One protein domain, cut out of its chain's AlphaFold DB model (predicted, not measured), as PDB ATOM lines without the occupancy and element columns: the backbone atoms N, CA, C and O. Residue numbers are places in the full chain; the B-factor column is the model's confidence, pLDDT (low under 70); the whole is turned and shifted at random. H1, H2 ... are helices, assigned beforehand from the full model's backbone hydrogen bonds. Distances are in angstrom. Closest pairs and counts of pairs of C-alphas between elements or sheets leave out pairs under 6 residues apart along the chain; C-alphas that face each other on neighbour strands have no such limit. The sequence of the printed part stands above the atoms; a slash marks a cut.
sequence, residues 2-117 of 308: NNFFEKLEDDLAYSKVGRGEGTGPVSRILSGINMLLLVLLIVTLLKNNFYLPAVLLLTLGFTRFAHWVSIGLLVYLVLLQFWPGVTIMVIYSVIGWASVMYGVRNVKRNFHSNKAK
ATOM      1  N   ASN A   2      -1.742  32.223  63.266       73.31
ATOM      2  CA  ASN A   2      -1.586  32.850  61.935       73.31
ATOM      3  C   ASN A   2      -0.194  32.672  61.295       73.31
ATOM      4  O   ASN A   2      -0.118  32.294  60.132       73.31
ATOM      5  N   ASN A   3       0.899  32.787  62.062       86.00
ATOM      6  CA  ASN A   3       2.258  32.675  61.500       86.00
ATOM      7  C   ASN A   3       2.584  31.307  60.871       86.00
ATOM      8  O   ASN A   3       3.457  31.232  60.013       86.00
ATOM      9  N   PHE A   4       1.932  30.217  61.300       91.75
ATOM     10  CA  PHE A   4       2.185  28.894  60.715       91.75
ATOM     11  C   PHE A   4       1.521  28.755  59.341       91.75
ATOM     12  O   PHE A   4       2.163  28.300  58.399       91.75
ATOM     13  N   PHE A   5       0.258  29.178  59.221       89.25
ATOM     14  CA  PHE A   5      -0.478  29.119  57.959       89.25
ATOM     15  C   PHE A   5       0.100  30.069  56.914       89.25
ATOM     16  O   PHE A   5       0.264  29.657  55.771       89.25
ATOM     17  N   GLU A   6       0.481  31.285  57.310       90.94
ATOM     18  CA  GLU A   6       1.156  32.232  56.413       90.94
ATOM     19  C   GLU A   6       2.481  31.659  55.903       90.94
ATOM     20  O   GLU A   6       2.737  31.662  54.704       90.94
ATOM     21  N   LYS A   7       3.298  31.069  56.785       92.75
ATOM     22  CA  LYS A   7       4.558  30.441  56.370       92.75
ATOM     23  C   LYS A   7       4.335  29.265  55.413       92.75
ATOM     24  O   LYS A   7       5.054  29.138  54.427       92.75
ATOM     25  N   LEU A   8       3.335  28.426  55.682       93.44
ATOM     26  CA  LEU A   8       2.984  27.308  54.807       93.44
ATOM     27  C   LEU A   8       2.495  27.796  53.434       93.44
ATOM     28  O   LEU A   8       2.852  27.213  52.413       93.44
ATOM     29  N   GLU A   9       1.687  28.857  53.401       93.19
ATOM     30  CA  GLU A   9       1.223  29.475  52.159       93.19
ATOM     31  C   GLU A   9       2.393  30.029  51.340       93.19
ATOM     32  O   GLU A   9       2.458  29.808  50.128       93.19
ATOM     33  N   ASP A  10       3.336  30.701  51.998       94.12
ATOM     34  CA  ASP A  10       4.545  31.236  51.383       94.12
ATOM     35  C   ASP A  10       5.390  30.117  50.780       94.12
ATOM     36  O   ASP A  10       5.709  30.171  49.591       94.12
ATOM     37  N   ASP A  11       5.675  29.065  51.548       94.12
ATOM     38  CA  ASP A  11       6.457  27.913  51.091       94.12
ATOM     39  C   ASP A  11       5.794  27.224  49.882       94.12
ATOM     40  O   ASP A  11       6.459  26.896  48.892       94.12
ATOM     41  N   LEU A  12       4.465  27.064  49.905       93.69
ATOM     42  CA  LEU A  12       3.699  26.530  48.775       93.69
ATOM     43  C   LEU A  12       3.753  27.455  47.554       93.69
ATOM     44  O   LEU A  12       3.913  26.976  46.428       93.69
ATOM     45  N   ALA A  13       3.632  28.768  47.753       93.38
ATOM     46  CA  ALA A  13       3.701  29.744  46.674       93.38
ATOM     47  C   ALA A  13       5.091  29.756  46.023       93.38
ATOM     48  O   ALA A  13       5.186  29.683  44.797       93.38
ATOM     49  N   TYR A  14       6.165  29.763  46.817       93.19
ATOM     50  CA  TYR A  14       7.538  29.658  46.320       93.19
ATOM     51  C   TYR A  14       7.779  28.341  45.579       93.19
ATOM     52  O   TYR A  14       8.385  28.351  44.507       93.19
ATOM     53  N   SER A  15       7.265  27.220  46.093       93.12
ATOM     54  CA  SER A  15       7.372  25.920  45.421       93.12
ATOM     55  C   SER A  15       6.707  25.933  44.041       93.12
ATOM     56  O   SER A  15       7.314  25.499  43.060       93.12
ATOM     57  N   LYS A  16       5.495  26.495  43.935       91.69
ATOM     58  CA  LYS A  16       4.788  26.643  42.652       91.69
ATOM     59  C   LYS A  16       5.517  27.565  41.684       91.69
ATOM     60  O   LYS A  16       5.686  27.205  40.520       91.69
ATOM     61  N   VAL A  17       6.007  28.711  42.160       91.62
ATOM     62  CA  VAL A  17       6.804  29.637  41.343       91.62
ATOM     63  C   VAL A  17       8.078  28.962  40.834       91.62
ATOM     64  O   VAL A  17       8.399  29.101  39.658       91.62
ATOM     65  N   GLY A  18       8.752  28.164  41.668       86.94
ATOM     66  CA  GLY A  18       9.930  27.386  41.274       86.94
ATOM     67  C   GLY A  18       9.653  26.331  40.195       86.94
ATOM     68  O   GLY A  18      10.552  25.994  39.431       86.94
ATOM     69  N   ARG A  19       8.408  25.848  40.087       87.75
ATOM     70  CA  ARG A  19       7.943  24.968  38.998       87.75
ATOM     71  C   ARG A  19       7.398  25.730  37.785       87.75
ATOM     72  O   ARG A  19       7.011  25.109  36.802       87.75
ATOM     73  N   GLY A  20       7.337  27.061  37.851       85.31
ATOM     74  CA  GLY A  20       6.722  27.899  36.822       85.31
ATOM     75  C   GLY A  20       5.188  27.842  36.799       85.31
ATOM     76  O   GLY A  20       4.577  28.307  35.841       85.31
ATOM     77  N   GLU A  21       4.547  27.296  37.834       86.19
ATOM     78  CA  GLU A  21       3.094  27.128  37.892       86.19
ATOM     79  C   GLU A  21       2.402  28.419  38.348       86.19
ATOM     80  O   GLU A  21       2.557  28.861  39.488       86.19
ATOM     81  N   GLY A  22       1.577  29.013  37.480       84.50
ATOM     82  CA  GLY A  22       0.696  30.120  37.869       84.50
ATOM     83  C   GLY A  22       1.430  31.402  38.279       84.50
ATOM     84  O   GLY A  22       0.868  32.219  39.009       84.50
ATOM     85  N   THR A  23       2.659  31.612  37.801       89.31
ATOM     86  CA  THR A  23       3.477  32.812  38.070       89.31
ATOM     87  C   THR A  23       2.870  34.095  37.486       89.31
ATOM     88  O   THR A  23       3.149  35.202  37.944       89.31
ATOM     89  N   GLY A  24       1.970  33.960  36.512       90.88
ATOM     90  CA  GLY A  24       1.281  35.080  35.884       90.88
ATOM     91  C   GLY A  24       2.145  35.825  34.857       90.88
ATOM     92  O   GLY A  24       3.333  35.547  34.689       90.88
ATOM     93  N   PRO A  25       1.547  36.783  34.131       91.81
ATOM     94  CA  PRO A  25       2.166  37.368  32.944       91.81
ATOM     95  C   PRO A  25       3.402  38.216  33.235       91.81
ATOM     96  O   PRO A  25       4.400  38.099  32.532       91.81
ATOM     97  N   VAL A  26       3.367  39.030  34.294       93.62
ATOM     98  CA  VAL A  26       4.482  39.927  34.634       93.62
ATOM     99  C   VAL A  26       5.731  39.125  34.995       93.62
ATOM    100  O   VAL A  26       6.806  39.404  34.477       93.62
ATOM    101  N   SER A  27       5.585  38.090  35.827       94.88
ATOM    102  CA  SER A  27       6.693  37.203  36.192       94.88
ATOM    103  C   SER A  27       7.282  36.503  34.961       94.88
ATOM    104  O   SER A  27       8.498  36.489  34.786       94.88
ATOM    105  N   ARG A  28       6.438  36.009  34.041       92.56
ATOM    106  CA  ARG A  28       6.896  35.353  32.803       92.56
ATOM    107  C   ARG A  28       7.706  36.295  31.906       92.56
ATOM    108  O   ARG A  28       8.794  35.925  31.473       92.56
ATOM    109  N   ILE A  29       7.228  37.525  31.702       93.06
ATOM    110  CA  ILE A  29       7.933  38.553  30.915       93.06
ATOM    111  C   ILE A  29       9.275  38.906  31.568       93.06
ATOM    112  O   ILE A  29      10.312  38.885  30.906       93.06
ATOM    113  N   LEU A  30       9.279  39.183  32.877       95.94
ATOM    114  CA  LEU A  30      10.509  39.500  33.605       95.94
ATOM    115  C   LEU A  30      11.498  38.328  33.583       95.94
ATOM    116  O   LEU A  30      12.695  38.553  33.456       95.94
ATOM    117  N   SER A  31      11.014  37.084  33.644       94.44
ATOM    118  CA  SER A  31      11.850  35.890  33.497       94.44
ATOM    119  C   SER A  31      12.502  35.809  32.112       94.44
ATOM    120  O   SER A  31      13.685  35.486  32.029       94.44
ATOM    121  N   GLY A  32      11.774  36.130  31.037       94.25
ATOM    122  CA  GLY A  32      12.330  36.198  29.679       94.25
ATOM    123  C   GLY A  32      13.428  37.258  29.553       94.25
ATOM    124  O   GLY A  32      14.527  36.966  29.082       94.25
ATOM    125  N   ILE A  33      13.188  38.463  30.081       96.25
ATOM    126  CA  ILE A  33      14.202  39.532  30.139       96.25
ATOM    127  C   ILE A  33      15.426  39.076  30.945       96.25
ATOM    128  O   ILE A  33      16.564  39.296  30.530       96.25
ATOM    129  N   ASN A  34      15.207  38.401  32.076       95.62
ATOM    130  CA  ASN A  34      16.283  37.890  32.918       95.62
ATOM    131  C   ASN A  34      17.158  36.857  32.188       95.62
ATOM    132  O   ASN A  34      18.379  36.859  32.342       95.62
ATOM    133  N   MET A  35      16.553  36.011  31.347       95.88
ATOM    134  CA  MET A  35      17.286  35.080  30.484       95.88
ATOM    135  C   MET A  35      18.148  35.815  29.451       95.88
ATOM    136  O   MET A  35      19.311  35.458  29.272       95.88
ATOM    137  N   LEU A  36      17.635  36.876  28.819       97.44
ATOM    138  CA  LEU A  36      18.424  37.693  27.887       97.44
ATOM    139  C   LEU A  36      19.591  38.404  28.590       97.44
ATOM    140  O   LEU A  36      20.692  38.461  28.047       97.44
ATOM    141  N   LEU A  37      19.398  38.886  29.820       97.50
ATOM    142  CA  LEU A  37      20.478  39.472  30.625       97.50
ATOM    143  C   LEU A  37      21.562  38.453  30.986       97.50
ATOM    144  O   LEU A  37      22.745  38.790  30.957       97.50
ATOM    145  N   LEU A  38      21.179  37.207  31.280       96.44
ATOM    146  CA  LEU A  38      22.137  36.126  31.505       96.44
ATOM    147  C   LEU A  38      22.968  35.848  30.245       96.44
ATOM    148  O   LEU A  38      24.187  35.718  30.332       96.44
ATOM    149  N   VAL A  39      22.332  35.808  29.071       97.50
ATOM    150  CA  VAL A  39      23.028  35.646  27.783       97.50
ATOM    151  C   VAL A  39      23.982  36.813  27.531       97.50
ATOM    152  O   VAL A  39      25.138  36.587  27.178       97.50
ATOM    153  N   LEU A  40      23.529  38.049  27.767       98.19
ATOM    154  CA  LEU A  40      24.363  39.243  27.656       98.19
ATOM    155  C   LEU A  40      25.596  39.135  28.562       98.19
ATOM    156  O   LEU A  40      26.712  39.323  28.086       98.19
ATOM    157  N   LEU A  41      25.410  38.761  29.833       97.75
ATOM    158  CA  LEU A  41      26.503  38.568  30.786       97.75
ATOM    159  C   LEU A  41      27.506  37.518  30.297       97.75
ATOM    160  O   LEU A  41      28.706  37.780  30.296       97.75
ATOM    161  N   ILE A  42      27.028  36.355  29.849       97.69
ATOM    162  CA  ILE A  42      27.884  35.270  29.350       97.69
ATOM    163  C   ILE A  42      28.706  35.744  28.148       97.69
ATOM    164  O   ILE A  42      29.925  35.574  28.140       97.69
ATOM    165  N   VAL A  43      28.078  36.382  27.156       97.81
ATOM    166  CA  VAL A  43      28.794  36.879  25.970       97.81
ATOM    167  C   VAL A  43      29.802  37.967  26.346       97.81
ATOM    168  O   VAL A  43      30.930  37.954  25.850       97.81
ATOM    169  N   THR A  44      29.443  38.880  27.253       97.94
ATOM    170  CA  THR A  44      30.357  39.909  27.761       97.94
ATOM    171  C   THR A  44      31.569  39.293  28.461       97.94
ATOM    172  O   THR A  44      32.691  39.730  28.209       97.94
ATOM    173  N   LEU A  45      31.381  38.264  29.293       97.62
ATOM    174  CA  LEU A  45      32.482  37.562  29.960       97.62
ATOM    175  C   LEU A  45      33.402  36.871  28.947       97.62
ATOM    176  O   LEU A  45      34.618  37.044  29.018       97.62
ATOM    177  N   LEU A  46      32.837  36.160  27.966       97.31
ATOM    178  CA  LEU A  46      33.608  35.480  26.921       97.31
ATOM    179  C   LEU A  46      34.437  36.463  26.082       97.31
ATOM    180  O   LEU A  46      35.628  36.237  25.884       97.31
ATOM    181  N   LYS A  47      33.851  37.589  25.653       96.81
ATOM    182  CA  LYS A  47      34.567  38.624  24.882       96.81
ATOM    183  C   LYS A  47      35.738  39.253  25.635       96.81
ATOM    184  O   LYS A  47      36.684  39.711  25.005       96.81
ATOM    185  N   ASN A  48      35.670  39.283  26.963       97.50
ATOM    186  CA  ASN A  48      36.713  39.840  27.824       97.50
ATOM    187  C   ASN A  48      37.621  38.751  28.426       97.50
ATOM    188  O   ASN A  48      38.325  39.011  29.395       97.50
ATOM    189  N   ASN A  49      37.622  37.538  27.857       97.44
ATOM    190  CA  ASN A  49      38.451  36.405  28.284       97.44
ATOM    191  C   ASN A  49      38.198  35.909  29.728       97.44
ATOM    192  O   ASN A  49      39.022  35.194  30.296       97.44
ATOM    193  N   PHE A  50      37.039  36.212  30.322       96.94
ATOM    194  CA  PHE A  50      36.616  35.689  31.627       96.94
ATOM    195  C   PHE A  50      35.941  34.314  31.491       96.94
ATOM    196  O   PHE A  50      34.770  34.129  31.833       96.94
ATOM    197  N   TYR A  51      36.681  33.326  30.983       97.00
ATOM    198  CA  TYR A  51      36.142  32.001  30.655       97.00
ATOM    199  C   TYR A  51      35.639  31.222  31.875       97.00
ATOM    200  O   TYR A  51      34.555  30.646  31.827       97.00
ATOM    201  N   LEU A  52      36.393  31.227  32.982       96.19
ATOM    202  CA  LEU A  52      36.020  30.496  34.198       96.19
ATOM    203  C   LEU A  52      34.669  30.980  34.773       96.19
ATOM    204  O   LEU A  52      33.778  30.147  34.935       96.19
ATOM    205  N   PRO A  53      34.452  32.293  35.000       95.88
ATOM    206  CA  PRO A  53      33.131  32.854  35.284       95.88
ATOM    207  C   PRO A  53      32.002  32.389  34.365       95.88
ATOM    208  O   PRO A  53      30.940  31.994  34.842       95.88
ATOM    209  N   ALA A  54      32.227  32.421  33.048       96.00
ATOM    210  CA  ALA A  54      31.215  32.041  32.070       96.00
ATOM    211  C   ALA A  54      30.846  30.552  32.182       96.00
ATOM    212  O   ALA A  54      29.664  30.206  32.183       96.00
ATOM    213  N   VAL A  55      31.841  29.671  32.344       95.81
ATOM    214  CA  VAL A  55      31.625  28.227  32.542       95.81
ATOM    215  C   VAL A  55      30.893  27.950  33.855       95.81
ATOM    216  O   VAL A  55      29.975  27.128  33.878       95.81
ATOM    217  N   LEU A  56      31.241  28.648  34.942       94.81
ATOM    218  CA  LEU A  56      30.550  28.504  36.229       94.81
ATOM    219  C   LEU A  56      29.075  28.912  36.128       94.81
ATOM    220  O   LEU A  56      28.212  28.196  36.632       94.81
ATOM    221  N   LEU A  57      28.763  30.008  35.431       93.81
ATOM    222  CA  LEU A  57      27.376  30.410  35.181       93.81
ATOM    223  C   LEU A  57      26.613  29.379  34.341       93.81
ATOM    224  O   LEU A  57      25.493  29.027  34.695       93.81
ATOM    225  N   LEU A  58      27.208  28.866  33.262       93.12
ATOM    226  CA  LEU A  58      26.552  27.891  32.384       93.12
ATOM    227  C   LEU A  58      26.272  26.555  33.085       93.12
ATOM    228  O   LEU A  58      25.224  25.953  32.869       93.12
ATOM    229  N   THR A  59      27.202  26.094  33.922       93.62
ATOM    230  CA  THR A  59      27.109  24.779  34.579       93.62
ATOM    231  C   THR A  59      26.313  24.813  35.879       93.62
ATOM    232  O   THR A  59      25.569  23.877  36.166       93.62
ATOM    233  N   LEU A  60      26.438  25.882  36.669       92.75
ATOM    234  CA  LEU A  60      25.845  25.964  38.005       92.75
ATOM    235  C   LEU A  60      24.682  26.959  38.103       92.75
ATOM    236  O   LEU A  60      23.896  26.860  39.049       92.75
ATOM    237  N   GLY A  61      24.523  27.868  37.137       87.50
ATOM    238  CA  GLY A  61      23.491  28.914  37.139       87.50
ATOM    239  C   GLY A  61      22.052  28.401  37.028       87.50
ATOM    240  O   GLY A  61      21.127  29.119  37.389       87.50
ATOM    241  N   PHE A  62      21.859  27.148  36.607       87.38
ATOM    242  CA  PHE A  62      20.549  26.480  36.555       87.38
ATOM    243  C   PHE A  62      20.365  25.427  37.657       87.38
ATOM    244  O   PHE A  62      19.416  24.647  37.635       87.38
ATOM    245  N   THR A  63      21.281  25.377  38.625       89.38
ATOM    246  CA  THR A  63      21.229  24.430  39.746       89.38
ATOM    247  C   THR A  63      20.788  25.125  41.031       89.38
ATOM    248  O   THR A  63      20.725  26.351  41.116       89.38
ATOM    249  N   ARG A  64      20.587  24.350  42.105       87.31
ATOM    250  CA  ARG A  64      20.369  24.905  43.452       87.31
ATOM    251  C   ARG A  64      21.489  25.843  43.925       87.31
ATOM    252  O   ARG A  64      21.260  26.618  44.842       87.31
ATOM    253  N   PHE A  65      22.678  25.787  43.322       90.50
ATOM    254  CA  PHE A  65      23.817  26.638  43.671       90.50
ATOM    255  C   PHE A  65      23.821  27.995  42.954       90.50
ATOM    256  O   PHE A  65      24.694  28.810  43.240       90.50
ATOM    257  N   ALA A  66      22.853  28.267  42.070       89.31
ATOM    258  CA  ALA A  66      22.816  29.475  41.246       89.31
ATOM    259  C   ALA A  66      23.004  30.773  42.052       89.31
ATOM    260  O   ALA A  66      23.833  31.602  41.699       89.31
ATOM    261  N   HIS A  67      22.305  30.911  43.181       88.88
ATOM    262  CA  HIS A  67      22.396  32.089  44.048       88.88
ATOM    263  C   HIS A  67      23.806  32.309  44.620       88.88
ATOM    264  O   HIS A  67      24.313  33.429  44.582       88.88
ATOM    265  N   TRP A  68      24.473  31.249  45.092       93.19
ATOM    266  CA  TRP A  68      25.853  31.333  45.581       93.19
ATOM    267  C   TRP A  68      26.829  31.698  44.466       93.19
ATOM    268  O   TRP A  68      27.718  32.522  44.674       93.19
ATOM    269  N   VAL A  69      26.637  31.129  43.275       93.69
ATOM    270  CA  VAL A  69      27.449  31.437  42.091       93.69
ATOM    271  C   VAL A  69      27.277  32.899  41.699       93.69
ATOM    272  O   VAL A  69      28.272  33.573  41.452       93.69
ATOM    273  N   SER A  70      26.049  33.423  41.706       92.69
ATOM    274  CA  SER A  70      25.792  34.832  41.409       92.69
ATOM    275  C   SER A  70      26.448  35.769  42.429       92.69
ATOM    276  O   SER A  70      27.085  36.741  42.038       92.69
ATOM    277  N   ILE A  71      26.353  35.473  43.729       94.81
ATOM    278  CA  ILE A  71      26.989  36.295  44.774       94.81
ATOM    279  C   ILE A  71      28.517  36.255  44.643       94.81
ATOM    280  O   ILE A  71      29.161  37.303  44.613       94.81
ATOM    281  N   GLY A  72      29.098  35.056  44.532       95.50
ATOM    282  CA  GLY A  72      30.544  34.886  44.393       95.50
ATOM    283  C   GLY A  72      31.082  35.565  43.135       95.50
ATOM    284  O   GLY A  72      32.115  36.230  43.188       95.50
ATOM    285  N   LEU A  73      30.346  35.466  42.025       95.31
ATOM    286  CA  LEU A  73      30.715  36.123  40.782       95.31
ATOM    287  C   LEU A  73      30.641  37.647  40.895       95.31
ATOM    288  O   LEU A  73      31.553  38.326  40.436       95.31
ATOM    289  N   LEU A  74      29.606  38.191  41.537       97.00
ATOM    290  CA  LEU A  74      29.494  39.632  41.754       97.00
ATOM    291  C   LEU A  74      30.703  40.168  42.534       97.00
ATOM    292  O   LEU A  74      31.328  41.134  42.103       97.00
ATOM    293  N   VAL A  75      31.071  39.509  43.640       97.56
ATOM    294  CA  VAL A  75      32.250  39.877  44.444       97.56
ATOM    295  C   VAL A  75      33.528  39.776  43.610       97.56
ATOM    296  O   VAL A  75      34.329  40.707  43.603       97.56
ATOM    297  N   TYR A  76      33.699  38.683  42.862       97.19
ATOM    298  CA  TYR A  76      34.846  38.482  41.978       97.19
ATOM    299  C   TYR A  76      34.990  39.606  40.939       97.19
ATOM    300  O   TYR A  76      36.077  40.160  40.776       97.19
ATOM    301  N   LEU A  77      33.898  39.997  40.275       97.56
ATOM    302  CA  LEU A  77      33.914  41.061  39.268       97.56
ATOM    303  C   LEU A  77      34.174  42.446  39.875       97.56
ATOM    304  O   LEU A  77      34.852  43.255  39.243       97.56
ATOM    305  N   VAL A  78      33.692  42.715  41.095       97.94
ATOM    306  CA  VAL A  78      34.008  43.951  41.835       97.94
ATOM    307  C   VAL A  78      35.497  44.014  42.183       97.94
ATOM    308  O   VAL A  78      36.123  45.048  41.964       97.94
ATOM    309  N   LEU A  79      36.084  42.913  42.666       97.88
ATOM    310  CA  LEU A  79      37.516  42.848  42.991       97.88
ATOM    311  C   LEU A  79      38.400  43.077  41.760       97.88
ATOM    312  O   LEU A  79      39.435  43.730  41.855       97.88
ATOM    313  N   LEU A  80      37.966  42.587  40.599       97.38
ATOM    314  CA  LEU A  80      38.622  42.831  39.315       97.38
ATOM    315  C   LEU A  80      38.291  44.188  38.685       97.38
ATOM    316  O   LEU A  80      38.796  44.488  37.606       97.38
ATOM    317  N   GLN A  81      37.429  44.992  39.315       97.62
ATOM    318  CA  GLN A  81      36.945  46.272  38.791       97.62
ATOM    319  C   GLN A  81      36.283  46.153  37.401       97.62
ATOM    320  O   GLN A  81      36.271  47.099  36.611       97.62
ATOM    321  N   PHE A  82      35.685  44.995  37.089       97.75
ATOM    322  CA  PHE A  82      34.986  44.752  35.826       97.75
ATOM    323  C   PHE A  82      33.534  45.254  35.884       97.75
ATOM    324  O   PHE A  82      32.566  44.487  35.929       97.75
ATOM    325  N   TRP A  83      33.381  46.578  35.875       97.62
ATOM    326  CA  TRP A  83      32.097  47.265  36.045       97.62
ATOM    327  C   TRP A  83      30.978  46.865  35.071       97.62
ATOM    328  O   TRP A  83      29.838  46.770  35.529       97.62
ATOM    329  N   PRO A  84      31.222  46.575  33.774       97.62
ATOM    330  CA  PRO A  84      30.152  46.132  32.880       97.62
ATOM    331  C   PRO A  84      29.453  44.865  33.383       97.62
ATOM    332  O   PRO A  84      28.225  44.802  33.411       97.62
ATOM    333  N   GLY A  85      30.227  43.878  33.842       97.06
ATOM    334  CA  GLY A  85      29.678  42.643  34.396       97.06
ATOM    335  C   GLY A  85      28.933  42.877  35.711       97.06
ATOM    336  O   GLY A  85      27.828  42.363  35.874       97.06
ATOM    337  N   VAL A  86      29.480  43.712  36.605       98.00
ATOM    338  CA  VAL A  86      28.816  44.104  37.865       98.00
ATOM    339  C   VAL A  86      27.443  44.722  37.588       98.00
ATOM    340  O   VAL A  86      26.446  44.288  38.162       98.00
ATOM    341  N   THR A  87      27.363  45.679  36.661       98.12
ATOM    342  CA  THR A  87      26.106  46.347  36.303       98.12
ATOM    343  C   THR A  87      25.070  45.363  35.761       98.12
ATOM    344  O   THR A  87      23.930  45.359  36.230       98.12
ATOM    345  N   ILE A  88      25.456  44.486  34.824       97.81
ATOM    346  CA  ILE A  88      24.540  43.475  34.269       97.81
ATOM    347  C   ILE A  88      24.037  42.540  35.379       97.81
ATOM    348  O   ILE A  88      22.843  42.254  35.438       97.81
ATOM    349  N   MET A  89      24.913  42.105  36.290       96.75
ATOM    350  CA  MET A  89      24.542  41.229  37.406       96.75
ATOM    351  C   MET A  89      23.585  41.878  38.406       96.75
ATOM    352  O   MET A  89      22.672  41.210  38.896       96.75
ATOM    353  N   VAL A  90      23.769  43.163  38.713       96.81
ATOM    354  CA  VAL A  90      22.848  43.905  39.587       96.81
ATOM    355  C   VAL A  90      21.467  43.980  38.940       96.81
ATOM    356  O   VAL A  90      20.476  43.636  39.581       96.81
ATOM    357  N   ILE A  91      21.396  44.343  37.655       97.62
ATOM    358  CA  ILE A  91      20.129  44.422  36.912       97.62
ATOM    359  C   ILE A  91      19.454  43.042  36.837       97.62
ATOM    360  O   ILE A  91      18.265  42.930  37.138       97.62
ATOM    361  N   TYR A  92      20.214  41.990  36.514       95.62
ATOM    362  CA  TYR A  92      19.760  40.592  36.530       95.62
ATOM    363  C   TYR A  92      19.166  40.209  37.895       95.62
ATOM    364  O   TYR A  92      18.062  39.677  37.982       95.62
ATOM    365  N   SER A  93      19.846  40.550  38.990       95.19
ATOM    366  CA  SER A  93      19.385  40.217  40.344       95.19
ATOM    367  C   SER A  93      18.094  40.954  40.713       95.19
ATOM    368  O   SER A  93      17.174  40.348  41.262       95.19
ATOM    369  N   VAL A  94      17.993  42.244  40.373       96.44
ATOM    370  CA  VAL A  94      16.797  43.062  40.634       96.44
ATOM    371  C   VAL A  94      15.595  42.552  39.838       96.44
ATOM    372  O   VAL A  94      14.514  42.385  40.402       96.44
ATOM    373  N   ILE A  95      15.772  42.265  38.545       96.88
ATOM    374  CA  ILE A  95      14.698  41.754  37.681       96.88
ATOM    375  C   ILE A  95      14.295  40.337  38.089       96.88
ATOM    376  O   ILE A  95      13.101  40.046  38.154       96.88
ATOM    377  N   GLY A  96      15.257  39.472  38.416       94.94
ATOM    378  CA  GLY A  96      14.995  38.132  38.936       94.94
ATOM    379  C   GLY A  96      14.193  38.168  40.238       94.94
ATOM    380  O   GLY A  96      13.166  37.497  40.350       94.94
ATOM    381  N   TRP A  97      14.593  39.012  41.194       95.31
ATOM    382  CA  TRP A  97      13.853  39.207  42.441       95.31
ATOM    383  C   TRP A  97      12.438  39.740  42.193       95.31
ATOM    384  O   TRP A  97      11.470  39.173  42.703       95.31
ATOM    385  N   ALA A  98      12.293  40.772  41.353       97.19
ATOM    386  CA  ALA A  98      10.988  41.313  40.985       97.19
ATOM    387  C   ALA A  98      10.099  40.240  40.338       97.19
ATOM    388  O   ALA A  98       8.934  40.099  40.711       97.19
ATOM    389  N   SER A  99      10.649  39.439  39.419       96.31
ATOM    390  CA  SER A  99       9.942  38.331  38.773       96.31
ATOM    391  C   SER A  99       9.382  37.337  39.789       96.31
ATOM    392  O   SER A  99       8.193  37.011  39.731       96.31
ATOM    393  N   VAL A 100      10.204  36.903  40.751       94.94
ATOM    394  CA  VAL A 100       9.783  35.981  41.815       94.94
ATOM    395  C   VAL A 100       8.705  36.616  42.691       94.94
ATOM    396  O   VAL A 100       7.690  35.979  42.956       94.94
ATOM    397  N   MET A 101       8.866  37.881  43.086       96.25
ATOM    398  CA  MET A 101       7.886  38.598  43.909       96.25
ATOM    399  C   MET A 101       6.519  38.722  43.223       96.25
ATOM    400  O   MET A 101       5.488  38.438  43.839       96.25
ATOM    401  N   TYR A 102       6.492  39.098  41.940       96.69
ATOM    402  CA  TYR A 102       5.253  39.132  41.156       96.69
ATOM    403  C   TYR A 102       4.644  37.734  40.999       96.69
ATOM    404  O   TYR A 102       3.423  37.594  41.109       96.69
ATOM    405  N   GLY A 103       5.482  36.711  40.810       95.75
ATOM    406  CA  GLY A 103       5.073  35.310  40.745       95.75
ATOM    407  C   GLY A 103       4.376  34.846  42.020       95.75
ATOM    408  O   GLY A 103       3.227  34.410  41.976       95.75
ATOM    409  N   VAL A 104       5.037  35.012  43.169       95.44
ATOM    410  CA  VAL A 104       4.513  34.626  44.487       95.44
ATOM    411  C   VAL A 104       3.213  35.368  44.778       95.44
ATOM    412  O   VAL A 104       2.225  34.751  45.171       95.44
ATOM    413  N   ARG A 105       3.165  36.681  44.520       95.19
ATOM    414  CA  ARG A 105       1.950  37.483  44.714       95.19
ATOM    415  C   ARG A 105       0.786  36.979  43.860       95.19
ATOM    416  O   ARG A 105      -0.345  36.939  44.343       95.19
ATOM    417  N   ASN A 106       1.039  36.598  42.607       93.81
ATOM    418  CA  ASN A 106       0.002  36.063  41.729       93.81
ATOM    419  C   ASN A 106      -0.491  34.686  42.199       93.81
ATOM    420  O   ASN A 106      -1.700  34.463  42.245       93.81
ATOM    421  N   VAL A 107       0.420  33.795  42.603       93.25
ATOM    422  CA  VAL A 107       0.068  32.468  43.128       93.25
ATOM    423  C   VAL A 107      -0.760  32.578  44.409       93.25
ATOM    424  O   VAL A 107      -1.823  31.967  44.482       93.25
ATOM    425  N   LYS A 108      -0.347  33.414  45.370       93.12
ATOM    426  CA  LYS A 108      -1.117  33.676  46.600       93.12
ATOM    427  C   LYS A 108      -2.508  34.226  46.296       93.12
ATOM    428  O   LYS A 108      -3.510  33.721  46.797       93.12
ATOM    429  N   ARG A 109      -2.607  35.201  45.382       91.12
ATOM    430  CA  ARG A 109      -3.906  35.719  44.917       91.12
ATOM    431  C   ARG A 109      -4.794  34.606  44.346       91.12
ATOM    432  O   ARG A 109      -6.007  34.655  44.517       91.12
ATOM    433  N   ASN A 110      -4.207  33.607  43.694       88.75
ATOM    434  CA  ASN A 110      -4.925  32.461  43.141       88.75
ATOM    435  C   ASN A 110      -5.271  31.376  44.175       88.75
ATOM    436  O   ASN A 110      -6.141  30.555  43.899       88.75
ATOM    437  N   PHE A 111      -4.631  31.347  45.348       88.56
ATOM    438  CA  PHE A 111      -5.042  30.465  46.443       88.56
ATOM    439  C   PHE A 111      -6.346  30.925  47.083       88.56
ATOM    440  O   PHE A 111      -7.221  30.102  47.337       88.56
ATOM    441  N   HIS A 112      -6.483  32.236  47.281       86.12
ATOM    442  CA  HIS A 112      -7.649  32.834  47.933       86.12
ATOM    443  C   HIS A 112      -8.771  33.203  46.964       86.12
ATOM    444  O   HIS A 112      -9.884  33.499  47.391       86.12
ATOM    445  N   SER A 113      -8.503  33.218  45.655       85.56
ATOM    446  CA  SER A 113      -9.549  33.503  44.683       85.56
ATOM    447  C   SER A 113     -10.398  32.260  44.420       85.56
ATOM    448  O   SER A 113      -9.898  31.184  44.104       85.56
ATOM    449  N   ASN A 114     -11.719  32.433  44.469       86.12
ATOM    450  CA  ASN A 114     -12.682  31.433  43.996       86.12
ATOM    451  C   ASN A 114     -12.776  31.391  42.457       86.12
ATOM    452  O   ASN A 114     -13.790  30.942  41.921       86.12
ATOM    453  N   LYS A 115     -11.747  31.897  41.762       90.75
ATOM    454  CA  LYS A 115     -11.676  31.975  40.303       90.75
ATOM    455  C   LYS A 115     -11.126  30.684  39.704       90.75
ATOM    456  O   LYS A 115     -10.535  29.853  40.398       90.75
ATOM    457  N   ALA A 116     -11.299  30.536  38.398       89.44
ATOM    458  CA  ALA A 116     -10.752  29.453  37.603       89.44
ATOM    459  C   ALA A 116      -9.229  29.340  37.779       89.44
ATOM    460  O   ALA A 116      -8.477  30.301  37.591       89.44
ATOM    461  N   LYS A 117      -8.751  28.132  38.103       89.56
ATOM    462  CA  LYS A 117      -7.317  27.844  38.263       89.56
ATOM    463  C   LYS A 117      -6.686  27.525  36.908       89.56
ATOM    464  O   LYS A 117      -6.403  26.368  36.584       89.56
TER     465      LYS A 117
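Overview. This is residues 2 to 117 of the 308 residues of an uncharacterized protein of Candidatus Chisholmbacteria bacterium RIFCSPHIGHO2_01_FULL_48_12 (UniProt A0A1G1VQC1). Two long helices, H2 and H5, run side by side in opposite ways, and a shorter helical pair, H3 and H4, packs on them at one end, with H3 on the last part of H2 and H4 on the first part of H5. Toward the other end H1 packs steeply on H5, and its residues 2 to 8 stick out free. The printed part has 116 residues, with five named helices in the order H1, H2, H3, H4, H5 and no named strand; the class is all helix. It is loose, with a radius of gyration of the C-alphas of 16.7 A, and only just elongated, with spans of 53 by 27 by 21 A.

Arrangement. H1, residues 2 to 18, touches residues 100 to 108 alone of H5, residues 83 to 112, the hub, which touches three helices. Their closest C-alphas, of Ala 13 and Val 104, are 5.4 A apart, and they run opposite ways at a steep tilt of 60 degrees. H2, residues 24 to 47, touches H5 with 34 pairs of C-alphas within 8 A, the closest being those of Ser 27 and Ser 99, 4.3 A apart; the two run opposite ways at a shallow tilt of 19 degrees. H3, residues 51 to 60, forms a helical hairpin with H2 at a shallow tilt of 30 degrees, touching residues 42 to 46 alone of H2; the closest C-alphas, of Ile 42 and Ala 54, are 5.4 A apart. H4, residues 66 to 79, forms a helical hairpin with H3 at 17 degrees, with the closest C-alphas, of Leu 60 and Ala 66, 5.7 A apart. H4 and H5 form a third at 27 degrees, where H4 touches residues 83 to 89 alone of H5; the closest C-alphas, of Leu 74 and Val 86, are 6.0 A apart. H2, H3, H4 and H5 are an up and down bundle, each helix running against the one before it. H1 is apart from H2, H3 and H4; H2 is apart from H4, and H3 from H5. In H1, H2, H3, H4 and H5 every O i to N i+4 pair is within hydrogen-bond range.

Along the chain. H1 begins with C-alpha 2 at (-1.586, 32.850, 61.935) and is 24.3 A long from first to last C-alpha. H2 is 35.2 A long and ends with C-alpha 47 at (34.567, 38.624, 24.882). H3 is 14.0 A long and H4 19.9 A. H5, the longest helix, measures 43.9 A and ends with C-alpha 112 at (-7.649, 32.834, 47.933).

Size, cuts and confidence. The two C-alphas farthest apart, of Asn 49 and Asn 114, are 53.7 A apart. The printed part has no cut, and the four links between the helices are tight. Its mean pLDDT is 93.7, and no printed residue is under 70.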